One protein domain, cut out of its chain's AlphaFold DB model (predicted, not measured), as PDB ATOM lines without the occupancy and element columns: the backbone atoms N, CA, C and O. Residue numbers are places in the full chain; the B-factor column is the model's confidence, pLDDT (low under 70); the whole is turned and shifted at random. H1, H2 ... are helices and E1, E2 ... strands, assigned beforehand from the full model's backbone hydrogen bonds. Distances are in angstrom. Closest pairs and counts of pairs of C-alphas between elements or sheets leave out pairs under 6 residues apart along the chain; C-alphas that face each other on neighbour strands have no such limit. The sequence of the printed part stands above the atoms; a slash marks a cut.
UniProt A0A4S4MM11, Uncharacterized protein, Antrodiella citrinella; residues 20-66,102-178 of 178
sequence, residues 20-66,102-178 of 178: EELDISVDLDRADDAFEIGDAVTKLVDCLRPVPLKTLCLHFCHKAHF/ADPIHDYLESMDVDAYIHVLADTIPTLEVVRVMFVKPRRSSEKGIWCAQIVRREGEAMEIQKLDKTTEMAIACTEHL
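AT A GLANCE: This is residues 20 to 66 and 102 to 178 of the 178 residues of an uncharacterized protein of Antrodiella citrinella (UniProt A0A4S4MM11). Picture a twisted sheet of five strands with helix H3 slantwise over one face and helix H4 across the opposite face. H1 and H2 only graze the sheet, and H1 meets H3 at their ends; the tail, residues 173 to 178, sticks out. The 124 printed residues include named elements in the order E1 H1 E2 H2 H3 E3 E4 E5 H4, a mixed class of helices and strands. The mixed sheet runs E1, E2, E3, E4, E5, with E1, E2 and E3 parallel and the rest antiparallel. The whole is compact, with a radius of gyration of the C-alphas of 15.1 A, and its outline is elongated, 47 by 31 by 27 A.

IN THESE COORDINATES: Find C-alpha 21 at (27.495, 106.751, 5.502); from there E1 runs to residue 27, 19.8 A. Next come H1, residues 37 to 48, 16.7 A, and E2, residues 55 to 61, 19.3 A. After the cut, look for H2, residues 104 to 111, and H3, residues 114 to 124, 15.1 A, which begins at (16.979, 123.396, 2.552). Then follow E3, residues 130 to 135, 16.9 A; E4, residues 145 to 152, 22.4 A; E5, residues 160 to 163; and H4, residues 166 to 174, ending at (29.713, 112.301, 19.125).

HOW THE PARTS SIT: Start at edge strand E1, parallel to E2: N 24 and O 57 are 2.8 A apart. E1, H1 and E2 form a strand-helix-strand unit, two parallel neighbour strands with a helix between, and its crossover is right-handed. E2 and E3 are parallel, with N 58 to O 132 at 2.8 A. E3, E4 and E5 form a meander, each strand the antiparallel neighbour of the one before: look at N 133 to O 147, 2.8 A, in the hairpin E3 and E4, and N 150 to O 162, 2.8 A, in the hairpin E4 and E5. H3 is on the sheet at a height of 8.9 A, over E4 and only just over E3, with 3 of its C-alphas falling on E3; its closest C-alphas to E4 are Ala 122 and Ile 151, 7.2 A. H4 is on the opposite face, at a height of 10.2 A, and runs across the strands at 82 degrees to E4 on the local plane. H1 and H3 touch only at their ends, closest at the C-alphas of Val 45 and Leu 121, 6.6 A. H1 and H2 are close but not clearly touching, closest at the C-alphas of Ile 37 and Ile 105, 7.1 A. In H1, H2, H3 and H4 every O i to N i+4 pair is within hydrogen-bond range.

THE WHOLE: The two C-alphas farthest apart are those of Phe 66 and Gly 156, 50.4 A. Residues 67 to 101 are not printed, and C-alphas 66 and 102 are 11.9 A apart across the cut. Of the links that are printed whole, none is long. The mean pLDDT of the printed part is 75.8; look for values under 70 at residues 30 to 35, 64 to 66, 102, 136 to 145 and 166 to 178.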
ATOM      1  N   GLU A  20      27.186 103.020   3.605       80.62
ATOM      2  CA  GLU A  20      25.960 103.420   4.310       80.62
ATOM      3  C   GLU A  20      26.041 104.869   4.815       80.62
ATOM      4  O   GLU A  20      25.016 105.521   4.987       80.62
ATOM      5  N   GLU A  21      27.250 105.397   5.007       83.31
ATOM      6  CA  GLU A  21      27.495 106.751   5.502       83.31
ATOM      7  C   GLU A  21      28.463 107.468   4.568       83.31
ATOM      8  O   GLU A  21      29.537 106.944   4.250       83.31
ATOM      9  N   LEU A  22      28.084 108.660   4.115       84.25
ATOM     10  CA  LEU A  22      28.886 109.440   3.188       84.25
ATOM     11  C   LEU A  22      28.965 110.896   3.627       84.25
ATOM     12  O   LEU A  22      27.949 111.553   3.834       84.25
ATOM     13  N   ASP A  23      30.195 111.388   3.712       83.81
ATOM     14  CA  ASP A  23      30.527 112.778   3.993       83.81
ATOM     15  C   ASP A  23      31.186 113.393   2.752       83.81
ATOM     16  O   ASP A  23      32.187 112.869   2.245       83.81
ATOM     17  N   ILE A  24      30.577 114.456   2.226       84.00
ATOM     18  CA  ILE A  24      30.960 115.132   0.989       84.00
ATOM     19  C   ILE A  24      31.165 116.612   1.276       84.00
ATOM     20  O   ILE A  24      30.230 117.320   1.643       84.00
ATOM     21  N   SER A  25      32.362 117.099   0.966       82.62
ATOM     22  CA  SER A  25      32.650 118.530   0.914       82.62
ATOM     23  C   SER A  25      32.743 119.011  -0.527       82.62
ATOM     24  O   SER A  25      33.561 118.517  -1.303       82.62
ATOM     25  N   VAL A  26      31.911 119.992  -0.865       81.88
ATOM     26  CA  VAL A  26      31.872 120.681  -2.154       81.88
ATOM     27  C   VAL A  26      32.545 122.039  -1.977       81.88
ATOM     28  O   VAL A  26      31.997 122.927  -1.327       81.88
ATOM     29  N   ASP A  27      33.749 122.179  -2.530       80.25
ATOM     30  CA  ASP A  27      34.489 123.446  -2.573       80.25
ATOM     31  C   ASP A  27      33.985 124.299  -3.743       80.25
ATOM     32  O   ASP A  27      34.168 123.942  -4.911       80.25
ATOM     33  N   LEU A  28      33.318 125.399  -3.408       79.50
ATOM     34  CA  LEU A  28      32.695 126.340  -4.333       79.50
ATOM     35  C   LEU A  28      33.599 127.551  -4.615       79.50
ATOM     36  O   LEU A  28      33.313 128.299  -5.539       79.50
ATOM     37  N   ASP A  29      34.741 127.701  -3.928       73.25
ATOM     38  CA  ASP A  29      35.682 128.820  -4.140       73.25
ATOM     39  C   ASP A  29      36.322 128.813  -5.530       73.25
ATOM     40  O   ASP A  29      36.904 129.796  -5.983       73.25
ATOM     41  N   ARG A  30      36.329 127.638  -6.164       66.56
ATOM     42  CA  ARG A  30      36.959 127.391  -7.466       66.56
ATOM     43  C   ARG A  30      35.955 127.391  -8.611       66.56
ATOM     44  O   ARG A  30      36.298 126.963  -9.712       66.56
ATOM     45  N   ALA A  31      34.721 127.779  -8.327       66.25
ATOM     46  CA  ALA A  31      33.690 127.973  -9.320       66.25
ATOM     47  C   ALA A  31      34.032 129.208 -10.168       66.25
ATOM     48  O   ALA A  31      34.227 130.293  -9.632       66.25
ATOM     49  N   ASP A  32      34.124 129.037 -11.488       66.94
ATOM     50  CA  ASP A  32      34.213 130.171 -12.414       66.94
ATOM     51  C   ASP A  32      32.860 130.917 -12.467       66.94
ATOM     52  O   ASP A  32      31.830 130.349 -12.110       66.94
ATOM     53  N   ASP A  33      32.819 132.141 -13.004       63.69
ATOM     54  CA  ASP A  33      31.594 132.969 -13.113       63.69
ATOM     55  C   ASP A  33      30.420 132.290 -13.859       63.69
ATOM     56  O   ASP A  33      29.271 132.710 -13.751       63.69
ATOM     57  N   ALA A  34      30.701 131.240 -14.638       65.62
ATOM     58  CA  ALA A  34      29.711 130.431 -15.353       65.62
ATOM     59  C   ALA A  34      29.230 129.195 -14.560       65.62
ATOM     60  O   ALA A  34      28.543 128.333 -15.111       65.62
ATOM     61  N   PHE A  35      29.637 129.048 -13.300       69.69
ATOM     62  CA  PHE A  35      29.289 127.901 -12.476       69.69
ATOM     63  C   PHE A  35      27.853 128.006 -11.964       69.69
ATOM     64  O   PHE A  35      27.526 128.781 -11.066       69.69
ATOM     65  N   GLU A  36      26.991 127.157 -12.505       79.31
ATOM     66  CA  GLU A  36      25.623 127.007 -12.033       79.31
ATOM     67  C   GLU A  36      25.594 126.013 -10.863       79.31
ATOM     68  O   GLU A  36      25.610 124.793 -11.037       79.31
ATOM     69  N   ILE A  37      25.562 126.537  -9.635       77.56
ATOM     70  CA  ILE A  37      25.535 125.724  -8.409       77.56
ATOM     71  C   ILE A  37      24.357 124.739  -8.379       77.56
ATOM     72  O   ILE A  37      24.533 123.593  -7.969       77.56
ATOM     73  N   GLY A  38      23.187 125.140  -8.885       76.31
ATOM     74  CA  GLY A  38      22.018 124.262  -9.001       76.31
ATOM     75  C   GLY A  38      22.284 123.026  -9.872       76.31
ATOM     76  O   GLY A  38      21.900 121.912  -9.510       76.31
ATOM     77  N   ASP A  39      23.021 123.195 -10.968       81.00
ATOM     78  CA  ASP A  39      23.431 122.113 -11.866       81.00
ATOM     79  C   ASP A  39      24.435 121.167 -11.200       81.00
ATOM     80  O   ASP A  39      24.333 119.943 -11.327       81.00
ATOM     81  N   ALA A  40      25.408 121.715 -10.466       80.69
ATOM     82  CA  ALA A  40      26.381 120.920  -9.717       80.69
ATOM     83  C   ALA A  40      25.702 120.084  -8.622       80.69
ATOM     84  O   ALA A  40      26.001 118.897  -8.470       80.69
ATOM     85  N   VAL A  41      24.747 120.684  -7.909       80.75
ATOM     86  CA  VAL A  41      23.924 120.011  -6.900       80.75
ATOM     87  C   VAL A  41      23.072 118.911  -7.537       80.75
ATOM     88  O   VAL A  41      23.069 117.784  -7.049       80.75
ATOM     89  N   THR A  42      22.424 119.179  -8.672       83.56
ATOM     90  CA  THR A  42      21.614 118.177  -9.389       83.56
ATOM     91  C   THR A  42      22.462 116.983  -9.829       83.56
ATOM     92  O   THR A  42      22.101 115.831  -9.580       83.56
ATOM     93  N   LYS A  43      23.645 117.244 -10.400       84.50
ATOM     94  CA  LYS A  43      24.598 116.192 -10.781       84.50
ATOM     95  C   LYS A  43      25.049 115.379  -9.575       84.50
ATOM     96  O   LYS A  43      25.138 114.160  -9.683       84.50
ATOM     97  N   LEU A  44      25.315 116.020  -8.435       84.75
ATOM     98  CA  LEU A  44      25.665 115.316  -7.201       84.75
ATOM     99  C   LEU A  44      24.550 114.347  -6.794       84.75
ATOM    100  O   LEU A  44      24.820 113.168  -6.587       84.75
ATOM    101  N   VAL A  45      23.304 114.820  -6.751       85.00
ATOM    102  CA  VAL A  45      22.127 114.005  -6.414       85.00
ATOM    103  C   VAL A  45      21.989 112.803  -7.355       85.00
ATOM    104  O   VAL A  45      21.821 111.670  -6.895       85.00
ATOM    105  N   ASP A  46      22.148 113.008  -8.665       84.88
ATOM    106  CA  ASP A  46      22.110 111.926  -9.657       84.88
ATOM    107  C   ASP A  46      23.196 110.864  -9.427       84.88
ATOM    108  O   ASP A  46      22.957 109.673  -9.642       84.88
ATOM    109  N   CYS A  47      24.375 111.270  -8.951       83.75
ATOM    110  CA  CYS A  47      25.482 110.355  -8.653       83.75
ATOM    111  C   CYS A  47      25.266 109.541  -7.378       83.75
ATOM    112  O   CYS A  47      25.842 108.460  -7.245       83.75
ATOM    113  N   LEU A  48      24.451 110.048  -6.452       85.06
ATOM    114  CA  LEU A  48      24.122 109.373  -5.197       85.06
ATOM    115  C   LEU A  48      22.946 108.404  -5.337       85.06
ATOM    116  O   LEU A  48      22.847 107.465  -4.553       85.06
ATOM    117  N   ARG A  49      22.106 108.562  -6.371       84.81
ATOM    118  CA  ARG A  49      20.964 107.678  -6.667       84.81
ATOM    119  C   ARG A  49      21.268 106.168  -6.584       84.81
ATOM    120  O   ARG A  49      20.438 105.445  -6.041       84.81
ATOM    121  N   PRO A  50      22.385 105.635  -7.122       82.88
ATOM    122  CA  PRO A  50      22.649 104.197  -7.063       82.88
ATOM    123  C   PRO A  50      23.212 103.715  -5.714       82.88
ATOM    124  O   PRO A  50      23.432 102.514  -5.560       82.88
ATOM    125  N   VAL A  51      23.493 104.611  -4.764       81.81
ATOM    126  CA  VAL A  51      24.197 104.286  -3.517       81.81
ATOM    127  C   VAL A  51      23.180 104.098  -2.384       81.81
ATOM    128  O   VAL A  51      22.414 105.021  -2.109       81.81
ATOM    129  N   PRO A  52      23.150 102.941  -1.698       83.06
ATOM    130  CA  PRO A  52      22.212 102.683  -0.604       83.06
ATOM    131  C   PRO A  52      22.667 103.368   0.701       83.06
ATOM    132  O   PRO A  52      23.009 102.707   1.681       83.06
ATOM    133  N   LEU A  53      22.698 104.701   0.703       84.94
ATOM    134  CA  LEU A  53      23.120 105.513   1.847       84.94
ATOM    135  C   LEU A  53      22.014 105.598   2.898       84.94
ATOM    136  O   LEU A  53      20.857 105.817   2.546       84.94
ATOM    137  N   LYS A  54      22.391 105.486   4.171       86.12
ATOM    138  CA  LYS A  54      21.569 105.794   5.351       86.12
ATOM    139  C   LYS A  54      21.865 107.189   5.891       86.12
ATOM    140  O   LYS A  54      20.937 107.900   6.261       86.12
ATOM    141  N   THR A  55      23.127 107.609   5.865       84.75
ATOM    142  CA  THR A  55      23.547 108.930   6.349       84.75
ATOM    143  C   THR A  55      24.278 109.682   5.250       84.75
ATOM    144  O   THR A  55      25.234 109.168   4.666       84.75
ATOM    145  N   LEU A  56      23.850 110.916   4.987       88.50
ATOM    146  CA  LEU A  56      24.521 111.826   4.065       88.50
ATOM    147  C   LEU A  56      24.859 113.139   4.768       88.50
ATOM    148  O   LEU A  56      23.981 113.824   5.294       88.50
ATOM    149  N   CYS A  57      26.131 113.507   4.724       86.94
ATOM    150  CA  CYS A  57      26.646 114.773   5.206       86.94
ATOM    151  C   CYS A  57      27.176 115.581   4.017       86.94
ATOM    152  O   CYS A  57      28.051 115.121   3.288       86.94
ATOM    153  N   LEU A  58      26.602 116.760   3.782       87.50
ATOM    154  CA  LEU A  58      26.961 117.668   2.698       87.50
ATOM    155  C   LEU A  58      27.496 118.972   3.276       87.50
ATOM    156  O   LEU A  58      26.777 119.704   3.956       87.50
ATOM    157  N   HIS A  59      28.744 119.287   2.954       85.00
ATOM    158  CA  HIS A  59      29.390 120.544   3.289       85.00
ATOM    159  C   HIS A  59      29.546 121.390   2.027       85.00
ATOM    160  O   HIS A  59      30.352 121.067   1.159       85.00
ATOM    161  N   PHE A  60      28.819 122.497   1.936       84.06
ATOM    162  CA  PHE A  60      29.059 123.527   0.932       84.06
ATOM    163  C   PHE A  60      30.073 124.527   1.491       84.06
ATOM    164  O   PHE A  60      29.799 125.269   2.441       84.06
ATOM    165  N   CYS A  61      31.282 124.499   0.940       80.00
ATOM    166  CA  CYS A  61      32.388 125.346   1.352       80.00
ATOM    167  C   CYS A  61      32.525 126.507   0.370       80.00
ATOM    168  O   CYS A  61      32.888 126.286  -0.777       80.00
ATOM    169  N   HIS A  62      32.254 127.723   0.841       77.06
ATOM    170  CA  HIS A  62      32.471 128.960   0.094       77.06
ATOM    171  C   HIS A  62      33.133 129.993   1.010       77.06
ATOM    172  O   HIS A  62      32.654 130.260   2.118       77.06
ATOM    173  N   LYS A  63      34.267 130.541   0.590       71.25
ATOM    174  CA  LYS A  63      34.973 131.648   1.216       71.25
ATOM    175  C   LYS A  63      34.361 132.914   0.657       71.25
ATOM    176  O   LYS A  63      34.665 133.315  -0.460       71.25
ATOM    177  N   ALA A  64      33.563 133.579   1.482       62.12
ATOM    178  CA  ALA A  64      33.152 134.940   1.185       62.12
ATOM    179  C   ALA A  64      34.389 135.802   0.872       62.12
ATOM    180  O   ALA A  64      35.407 135.749   1.580       62.12
ATOM    181  N   HIS A  65      34.308 136.575  -0.207       61.62
ATOM    182  CA  HIS A  65      35.340 137.538  -0.554       61.62
ATOM    183  C   HIS A  65      35.254 138.714   0.425       61.62
ATOM    184  O   HIS A  65      34.243 139.404   0.527       61.62
ATOM    185  N   PHE A  66      36.321 138.929   1.193       56.22
ATOM    186  CA  PHE A  66      36.413 140.053   2.122       56.22
ATOM    187  C   PHE A  66      37.426 141.064   1.604       56.22
ATOM    188  O   PHE A  66      38.549 140.693   1.245       56.22
ATOM    189  N   ALA A 102      28.918 141.391  -6.214       69.38
ATOM    190  CA  ALA A 102      27.875 140.374  -6.145       69.38
ATOM    191  C   ALA A 102      28.514 138.988  -5.960       69.38
ATOM    192  O   ALA A 102      29.389 138.609  -6.739       69.38
ATOM    193  N   ASP A 103      28.059 138.242  -4.954       75.06
ATOM    194  CA  ASP A 103      28.493 136.873  -4.675       75.06
ATOM    195  C   ASP A 103      27.318 135.915  -4.941       75.06
ATOM    196  O   ASP A 103      26.536 135.603  -4.038       75.06
ATOM    197  N   PRO A 104      27.142 135.460  -6.197       76.19
ATOM    198  CA  PRO A 104      25.981 134.662  -6.584       76.19
ATOM    199  C   PRO A 104      25.930 133.298  -5.882       76.19
ATOM    200  O   PRO A 104      24.852 132.721  -5.730       76.19
ATOM    201  N   ILE A 105      27.079 132.774  -5.439       76.88
ATOM    202  CA  ILE A 105      27.161 131.513  -4.698       76.88
ATOM    203  C   ILE A 105      26.629 131.720  -3.284       76.88
ATOM    204  O   ILE A 105      25.811 130.926  -2.813       76.88
ATOM    205  N   HIS A 106      27.051 132.801  -2.624       75.69
ATOM    206  CA  HIS A 106      26.519 133.180  -1.321       75.69
ATOM    207  C   HIS A 106      25.003 133.413  -1.380       75.69
ATOM    208  O   HIS A 106      24.265 132.821  -0.591       75.69
ATOM    209  N   ASP A 107      24.533 134.207  -2.346       77.88
ATOM    210  CA  ASP A 107      23.112 134.534  -2.501       77.88
ATOM    211  C   ASP A 107      22.259 133.278  -2.740       77.88
ATOM    212  O   ASP A 107      21.164 133.136  -2.184       77.88
ATOM    213  N   TYR A 108      22.767 132.321  -3.522       80.62
ATOM    214  CA  TYR A 108      22.106 131.032  -3.710       80.62
ATOM    215  C   TYR A 108      22.038 130.229  -2.407       80.62
ATOM    216  O   TYR A 108      20.968 129.750  -2.042       80.62
ATOM    217  N   LEU A 109      23.156 130.076  -1.690       79.88
ATOM    218  CA  LEU A 109      23.189 129.298  -0.448       79.88
ATOM    219  C   LEU A 109      22.301 129.913   0.644       79.88
ATOM    220  O   LEU A 109      21.694 129.175   1.419       79.88
ATOM    221  N   GLU A 110      22.203 131.242   0.706       79.31
ATOM    222  CA  GLU A 110      21.328 131.941   1.653       79.31
ATOM    223  C   GLU A 110      19.840 131.807   1.294       79.31
ATOM    224  O   GLU A 110      19.003 131.706   2.193       79.31
ATOM    225  N   SER A 111      19.508 131.774   0.001       81.75
ATOM    226  CA  SER A 111      18.129 131.635  -0.490       81.75
ATOM    227  C   SER A 111      17.673 130.187  -0.701       81.75
ATOM    228  O   SER A 111      16.497 129.958  -0.991       81.75
ATOM    229  N   MET A 112      18.569 129.208  -0.545       83.50
ATOM    230  CA  MET A 112      18.269 127.797  -0.758       83.50
ATOM    231  C   MET A 112      17.198 127.302   0.220       83.50
ATOM    232  O   MET A 112      17.369 127.345   1.440       83.50
ATOM    233  N   ASP A 113      16.118 126.745  -0.326       86.75
ATOM    234  CA  ASP A 113      15.127 126.008   0.452       86.75
ATOM    235  C   ASP A 113      15.705 124.638   0.840       86.75
ATOM    236  O   ASP A 113      15.672 123.667   0.078       86.75
ATOM    237  N   VAL A 114      16.312 124.591   2.027       84.56
ATOM    238  CA  VAL A 114      16.979 123.396   2.552       84.56
ATOM    239  C   VAL A 114      15.987 122.247   2.746       84.56
ATOM    240  O   VAL A 114      16.342 121.101   2.481       84.56
ATOM    241  N   ASP A 115      14.748 122.531   3.150       85.56
ATOM    242  CA  ASP A 115      13.739 121.495   3.389       85.56
ATOM    243  C   ASP A 115      13.312 120.848   2.065       85.56
ATOM    244  O   ASP A 115      13.308 119.619   1.943       85.56
ATOM    245  N   ALA A 116      13.046 121.659   1.033       88.50
ATOM    246  CA  ALA A 116      12.772 121.157  -0.314       88.50
ATOM    247  C   ALA A 116      13.960 120.361  -0.881       88.50
ATOM    248  O   ALA A 116      13.773 119.314  -1.507       88.50
ATOM    249  N   TYR A 117      15.191 120.813  -0.630       88.06
ATOM    250  CA  TYR A 117      16.390 120.101  -1.061       88.06
ATOM    251  C   TYR A 117      16.551 118.737  -0.367       88.06
ATOM    252  O   TYR A 117      16.838 117.736  -1.029       88.06
ATOM    253  N   ILE A 118      16.308 118.656   0.947       90.00
ATOM    254  CA  ILE A 118      16.338 117.384   1.686       90.00
ATOM    255  C   ILE A 118      15.227 116.451   1.195       90.00
ATOM    256  O   ILE A 118      15.480 115.256   1.052       90.00
ATOM    257  N   HIS A 119      14.040 116.970   0.863       89.88
ATOM    258  CA  HIS A 119      12.984 116.178   0.221       89.88
ATOM    259  C   HIS A 119      13.473 115.523  -1.075       89.88
ATOM    260  O   HIS A 119      13.332 114.311  -1.236       89.88
ATOM    261  N   VAL A 120      14.123 116.283  -1.960       90.44
ATOM    262  CA  VAL A 120      14.674 115.748  -3.219       90.44
ATOM    263  C   VAL A 120      15.744 114.679  -2.965       90.44
ATOM    264  O   VAL A 120      15.759 113.648  -3.646       90.44
ATOM    265  N   LEU A 121      16.623 114.885  -1.979       90.56
ATOM    266  CA  LEU A 121      17.626 113.891  -1.576       90.56
ATOM    267  C   LEU A 121      16.977 112.605  -1.061       90.56
ATOM    268  O   LEU A 121      17.368 111.509  -1.459       90.56
ATOM    269  N   ALA A 122      15.975 112.742  -0.198       90.38
ATOM    270  CA  ALA A 122      15.255 111.636   0.410       90.38
ATOM    271  C   ALA A 122      14.433 110.831  -0.612       90.38
ATOM    272  O   ALA A 122      14.351 109.605  -0.498       90.38
ATOM    273  N   ASP A 123      13.865 111.495  -1.618       90.12
ATOM    274  CA  ASP A 123      13.172 110.841  -2.731       90.12
ATOM    275  C   ASP A 123      14.158 110.137  -3.675       90.12
ATOM    276  O   ASP A 123      13.874 109.057  -4.196       90.12
ATOM    277  N   THR A 124      15.341 110.724  -3.882       89.62
ATOM    278  CA  THR A 124      16.368 110.155  -4.767       89.62
ATOM    279  C   THR A 124      17.099 108.970  -4.136       89.62
ATOM    280  O   THR A 124      17.506 108.057  -4.856       89.62
ATOM    281  N   ILE A 125      17.261 108.975  -2.811       89.50
ATOM    282  CA  ILE A 125      17.982 107.961  -2.038       89.50
ATOM    283  C   ILE A 125      17.003 107.358  -1.013       89.50
ATOM    284  O   ILE A 125      16.929 107.814   0.130       89.50
ATOM    285  N   PRO A 126      16.231 106.317  -1.381       87.62
ATOM    286  CA  PRO A 126      15.150 105.802  -0.533       87.62
ATOM    287  C   PRO A 126      15.608 105.227   0.812       87.62
ATOM    288  O   PRO A 126      14.817 105.138   1.748       87.62
ATOM    289  N   THR A 127      16.874 104.821   0.909       88.19
ATOM    290  CA  THR A 127      17.488 104.276   2.128       88.19
ATOM    291  C   THR A 127      17.941 105.354   3.110       88.19
ATOM    292  O   THR A 127      18.373 105.013   4.204       88.19
ATOM    293  N   LEU A 128      17.867 106.635   2.733       88.38
ATOM    294  CA  LEU A 128      18.446 107.741   3.491       88.38
ATOM    295  C   LEU A 128      17.630 108.033   4.747       88.38
ATOM    296  O   LEU A 128      16.471 108.420   4.648       88.38
ATOM    297  N   GLU A 129      18.222 107.873   5.920       89.00
ATOM    298  CA  GLU A 129      17.600 108.073   7.231       89.00
ATOM    299  C   GLU A 129      17.975 109.428   7.840       89.00
ATOM    300  O   GLU A 129      17.163 110.046   8.527       89.00
ATOM    301  N   VAL A 130      19.195 109.913   7.586       86.50
ATOM    302  CA  VAL A 130      19.722 111.156   8.165       86.50
ATOM    303  C   VAL A 130      20.419 111.987   7.095       86.50
ATOM    304  O   VAL A 130      21.249 111.483   6.335       86.50
ATOM    305  N   VAL A 131      20.117 113.287   7.074       87.88
ATOM    306  CA  VAL A 131      20.776 114.266   6.205       87.88
ATOM    307  C   VAL A 131      21.297 115.428   7.026       87.88
ATOM    308  O   VAL A 131      20.590 116.003   7.856       87.88
ATOM    309  N   ARG A 132      22.545 115.801   6.761       87.19
ATOM    310  CA  ARG A 132      23.177 116.999   7.301       87.19
ATOM    311  C   ARG A 132      23.605 117.879   6.144       87.19
ATOM    312  O   ARG A 132      24.379 117.447   5.298       87.19
ATOM    313  N   VAL A 133      23.112 119.108   6.115       86.31
ATOM    314  CA  VAL A 133      23.523 120.135   5.160       86.31
ATOM    315  C   VAL A 133      24.193 121.251   5.942       86.31
ATOM    316  O   VAL A 133      23.607 121.842   6.849       86.31
ATOM    317  N   MET A 134      25.446 121.528   5.608       82.12
ATOM    318  CA  MET A 134      26.262 122.535   6.265       82.12
ATOM    319  C   MET A 134      26.772 123.541   5.255       82.12
ATOM    320  O   MET A 134      27.402 123.179   4.266       82.12
ATOM    321  N   PHE A 135      26.569 124.814   5.559       80.06
ATOM    322  CA  PHE A 135      27.214 125.917   4.864       80.06
ATOM    323  C   PHE A 135      27.718 126.935   5.887       80.06
ATOM    324  O   PHE A 135      27.102 127.196   6.929       80.06
ATOM    325  N   VAL A 136      28.905 127.480   5.633       65.25
ATOM    326  CA  VAL A 136      29.519 128.476   6.514       65.25
ATOM    327  C   VAL A 136      28.968 129.844   6.134       65.25
ATOM    328  O   VAL A 136      29.233 130.329   5.042       65.25
ATOM    329  N   LYS A 137      28.214 130.475   7.043       59.03
ATOM    330  CA  LYS A 137      27.805 131.871   6.873       59.03
ATOM    331  C   LYS A 137      28.985 132.816   7.158       59.03
ATOM    332  O   LYS A 137      29.803 132.511   8.035       59.03
ATOM    333  N   PRO A 138      29.072 133.975   6.484       51.94
ATOM    334  CA  PRO A 138      30.038 135.018   6.816       51.94
ATOM    335  C   PRO A 138      29.888 135.506   8.270       51.94
ATOM    336  O   PRO A 138      28.792 135.576   8.830       51.94
ATOM    337  N   ARG A 139      31.019 135.885   8.882       51.59
ATOM    338  CA  ARG A 139      31.235 136.108  10.330       51.59
ATOM    339  C   ARG A 139      30.291 137.072  11.066       51.59
ATOM    340  O   ARG A 139      30.319 137.075  12.295       51.59
ATOM    341  N   ARG A 140      29.477 137.892  10.387       47.66
ATOM    342  CA  ARG A 140      28.492 138.754  11.081       47.66
ATOM    343  C   ARG A 140      27.310 137.965  11.648       47.66
ATOM    344  O   ARG A 140      26.666 138.432  12.580       47.66
ATOM    345  N   SER A 141      27.091 136.748  11.154       47.56
ATOM    346  CA  SER A 141      26.281 135.725  11.805       47.56
ATOM    347  C   SER A 141      27.227 134.782  12.548       47.56
ATOM    348  O   SER A 141      27.973 134.032  11.925       47.56
ATOM    349  N   SER A 142      27.204 134.775  13.882       47.69
ATOM    350  CA  SER A 142      27.885 133.735  14.675       47.69
ATOM    351  C   SER A 142      27.290 132.335  14.449       47.69
ATOM    352  O   SER A 142      27.820 131.337  14.942       47.69
ATOM    353  N   GLU A 143      26.199 132.240  13.689       53.00
ATOM    354  CA  GLU A 143      25.529 130.997  13.361       53.00
ATOM    355  C   GLU A 143      26.130 130.397  12.090       53.00
ATOM    356  O   GLU A 143      25.948 130.909  10.983       53.00
ATOM    357  N   LYS A 144      26.833 129.271  12.245       59.25
ATOM    358  CA  LYS A 144      27.019 128.332  11.137       59.25
ATOM    359  C   LYS A 144      25.627 127.886  10.679       59.25
ATOM    360  O   LYS A 144      24.810 127.509  11.521       59.25
ATOM    361  N   GLY A 145      25.363 127.919   9.373       65.38
ATOM    362  CA  GLY A 145      24.150 127.359   8.783       65.38
ATOM    363  C   GLY A 145      24.246 125.841   8.782       65.38
ATOM    364  O   GLY A 145      24.527 125.238   7.752       65.38
ATOM    365  N   ILE A 146      24.111 125.231   9.958       72.75
ATOM    366  CA  ILE A 146      24.031 123.780  10.108       72.75
ATOM    367  C   ILE A 146      22.552 123.422  10.123       72.75
ATOM    368  O   ILE A 146      21.789 123.925  10.949       72.75
ATOM    369  N   TRP A 147      22.163 122.573   9.183       76.50
ATOM    370  CA  TRP A 147      20.832 122.007   9.089       76.50
ATOM    371  C   TRP A 147      20.941 120.495   9.160       76.50
ATOM    372  O   TRP A 147      21.449 119.857   8.240       76.50
ATOM    373  N   CYS A 148      20.456 119.919  10.253       78.44
ATOM    374  CA  CYS A 148      20.345 118.476  10.388       78.44
ATOM    375  C   CYS A 148      18.876 118.066  10.379       78.44
ATOM    376  O   CYS A 148      18.055 118.632  11.107       78.44
ATOM    377  N   ALA A 149      18.560 117.050   9.588       83.31
ATOM    378  CA  ALA A 149      17.232 116.474   9.531       83.31
ATOM    379  C   ALA A 149      17.287 114.947   9.570       83.31
ATOM    380  O   ALA A 149      18.189 114.314   9.017       83.31
ATOM    381  N   GLN A 150      16.283 114.368  10.213       86.56
ATOM    382  CA  GLN A 150      15.979 112.950  10.162       86.56
ATOM    383  C   GLN A 150      14.807 112.729   9.208       86.56
ATOM    384  O   GLN A 150      13.807 113.448   9.251       86.56
ATOM    385  N   ILE A 151      14.929 111.715   8.361       85.38
ATOM    386  CA  ILE A 151      13.883 111.300   7.441       85.38
ATOM    387  C   ILE A 151      13.149 110.119   8.062       85.38
ATOM    388  O   ILE A 151      13.713 109.042   8.268       85.38
ATOM    389  N   VAL A 152      11.867 110.315   8.338       82.19
ATOM    390  CA  VAL A 152      10.996 109.286   8.896       82.19
ATOM    391  C   VAL A 152      10.094 108.771   7.782       82.19
ATOM    392  O   VAL A 152       9.285 109.504   7.211       82.19
ATOM    393  N   ARG A 153      10.231 107.480   7.466       81.56
ATOM    394  CA  ARG A 153       9.344 106.769   6.538       81.56
ATOM    395  C   ARG A 153       8.593 105.691   7.305       81.56
ATOM    396  O   ARG A 153       9.208 104.835   7.938       81.56
ATOM    397  N   ARG A 154       7.264 105.732   7.249       80.50
ATOM    398  CA  ARG A 154       6.379 104.699   7.798       80.50
ATOM    399  C   ARG A 154       5.580 104.091   6.657       80.50
ATOM    400  O   ARG A 154       5.200 104.785   5.718       80.50
ATOM    401  N   GLU A 155       5.377 102.781   6.708       77.56
ATOM    402  CA  GLU A 155       4.686 102.062   5.641       77.56
ATOM    403  C   GLU A 155       3.263 102.611   5.454       77.56
ATOM    404  O   GLU A 155       2.475 102.655   6.396       77.56
ATOM    405  N   GLY A 156       2.946 103.051   4.233       76.38
ATOM    406  CA  GLY A 156       1.639 103.624   3.900       76.38
ATOM    407  C   GLY A 156       1.424 105.077   4.343       76.38
ATOM    408  O   GLY A 156       0.340 105.610   4.105       76.38
ATOM    409  N   GLU A 157       2.425 105.731   4.939       80.00
ATOM    410  CA  GLU A 157       2.373 107.146   5.319       80.00
ATOM    411  C   GLU A 157       3.232 108.010   4.383       80.00
ATOM    412  O   GLU A 157       4.150 107.529   3.714       80.00
ATOM    413  N   ALA A 158       2.919 109.308   4.325       82.31
ATOM    414  CA  ALA A 158       3.776 110.272   3.649       82.31
ATOM    415  C   ALA A 158       5.113 110.395   4.397       82.31
ATOM    416  O   ALA A 158       5.158 110.314   5.623       82.31
ATOM    417  N   MET A 159       6.196 110.600   3.648       84.88
ATOM    418  CA  MET A 159       7.514 110.855   4.219       84.88
ATOM    419  C   MET A 159       7.495 112.139   5.052       84.88
ATOM    420  O   MET A 159       7.037 113.181   4.583       84.88
ATOM    421  N   GLU A 160       8.034 112.060   6.266       86.44
ATOM    422  CA  GLU A 160       8.144 113.188   7.185       86.44
ATOM    423  C   GLU A 160       9.620 113.558   7.371       86.44
ATOM    424  O   GLU A 160      10.466 112.688   7.601       86.44
ATOM    425  N   ILE A 161       9.935 114.850   7.273       85.75
ATOM    426  CA  ILE A 161      11.267 115.387   7.562       85.75
ATOM    427  C   ILE A 161      11.211 116.083   8.915       85.75
ATOM    428  O   ILE A 161      10.458 117.037   9.108       85.75
ATOM    429  N   GLN A 162      12.020 115.602   9.854       85.00
ATOM    430  CA  GLN A 162      12.100 116.143  11.205       85.00
ATOM    431  C   GLN A 162      13.432 116.855  11.391       85.00
ATOM    432  O   GLN A 162      14.495 116.231  11.377       85.00
ATOM    433  N   LYS A 163      13.382 118.174  11.588       83.81
ATOM    434  CA  LYS A 163      14.569 118.954  11.941       83.81
ATOM    435  C   LYS A 163      15.061 118.535  13.326       83.81
ATOM    436  O   LYS A 163      14.296 118.554  14.291       83.81
ATOM    437  N   LEU A 164      16.334 118.176  13.417       78.00
ATOM    438  CA  LEU A 164      16.955 117.785  14.674       78.00
ATOM    439  C   LEU A 164      17.335 119.029  15.481       78.00
ATOM    440  O   LEU A 164      17.750 120.048  14.927       78.00
ATOM    441  N   ASP A 165      17.170 118.960  16.800       76.00
ATOM    442  CA  ASP A 165      17.632 120.024  17.686       76.00
ATOM    443  C   ASP A 165      19.154 119.948  17.893       76.00
ATOM    444  O   ASP A 165      19.773 118.899  17.722       76.00
ATOM    445  N   LYS A 166      19.772 121.061  18.311       66.00
ATOM    446  CA  LYS A 166      21.234 121.149  18.518       66.00
ATOM    447  C   LYS A 166      21.779 120.080  19.475       66.00
ATOM    448  O   LYS A 166      22.936 119.677  19.375       66.00
ATOM    449  N   THR A 167      20.952 119.614  20.407       58.69
ATOM    450  CA  THR A 167      21.304 118.563  21.369       58.69
ATOM    451  C   THR A 167      21.434 117.205  20.676       58.69
ATOM    452  O   THR A 167      22.391 116.467  20.918       58.69
ATOM    453  N   THR A 168      20.504 116.894  19.775       60.47
ATOM    454  CA  THR A 168      20.480 115.661  18.982       60.47
ATOM    455  C   THR A 168      21.522 115.700  17.866       60.47
ATOM    456  O   THR A 168      22.179 114.693  17.607       60.47
ATOM    457  N   GLU A 169      21.767 116.875  17.277       60.75
ATOM    458  CA  GLU A 169      22.883 117.110  16.351       60.75
ATOM    459  C   GLU A 169      24.224 116.704  16.975       60.75
ATOM    460  O   GLU A 169      24.994 115.952  16.370       60.75
ATOM    461  N   MET A 170      24.472 117.143  18.215       56.50
ATOM    462  CA  MET A 170      25.673 116.794  18.974       56.50
ATOM    463  C   MET A 170      25.745 115.312  19.344       56.50
ATOM    464  O   MET A 170      26.825 114.732  19.290       56.50
ATOM    465  N   ALA A 171      24.625 114.685  19.709       55.75
ATOM    466  CA  ALA A 171      24.604 113.267  20.063       55.75
ATOM    467  C   ALA A 171      25.009 112.374  18.877       55.75
ATOM    468  O   ALA A 171      25.800 111.450  19.057       55.75
ATOM    469  N   ILE A 172      24.533 112.699  17.670       55.78
ATOM    470  CA  ILE A 172      24.876 111.967  16.441       55.78
ATOM    471  C   ILE A 172      26.316 112.294  15.991       55.78
ATOM    472  O   ILE A 172      27.003 111.439  15.447       55.78
ATOM    473  N   ALA A 173      26.817 113.514  16.227       49.88
ATOM    474  CA  ALA A 173      28.211 113.870  15.923       49.88
ATOM    475  C   ALA A 173      29.224 113.200  16.878       49.88
ATOM    476  O   ALA A 173      30.331 112.855  16.476       49.88
ATOM    477  N   CYS A 174      28.852 112.968  18.142       36.28
ATOM    478  CA  CYS A 174      29.713 112.301  19.125       36.28
ATOM    479  C   CYS A 174      29.896 110.796  18.865       36.28
ATOM    480  O   CYS A 174      30.869 110.217  19.343       36.28
ATOM    481  N   THR A 175      29.004 110.160  18.103       42.97
ATOM    482  CA  THR A 175      29.155 108.757  17.686       42.97
ATOM    483  C   THR A 175      30.213 108.544  16.595       42.97
ATOM    484  O   THR A 175      30.617 107.408  16.380       42.97
ATOM    485  N   GLU A 176      30.732 109.606  15.966       39.34
ATOM    486  CA  GLU A 176      31.729 109.534  14.877       39.34
ATOM    487  C   GLU A 176      33.196 109.668  15.366       39.34
ATOM    488  O   GLU A 176      34.135 109.688  14.565       39.34
ATOM    489  N   HIS A 177      33.422 109.756  16.685       32.91
ATOM    490  CA  HIS A 177      34.752 109.917  17.305       32.91
ATOM    491  C   HIS A 177      35.110 108.863  18.371       32.91
ATOM    492  O   HIS A 177      36.054 109.074  19.137       32.91
ATOM    493  N   LEU A 178      34.398 107.731  18.414       30.61
ATOM    494  CA  LEU A 178      34.723 106.582  19.273       30.61
ATOM    495  C   LEU A 178      35.221 105.382  18.466       30.61
ATOM    496  O   LEU A 178      34.599 105.065  17.432       30.61
TER     497      LEU A 178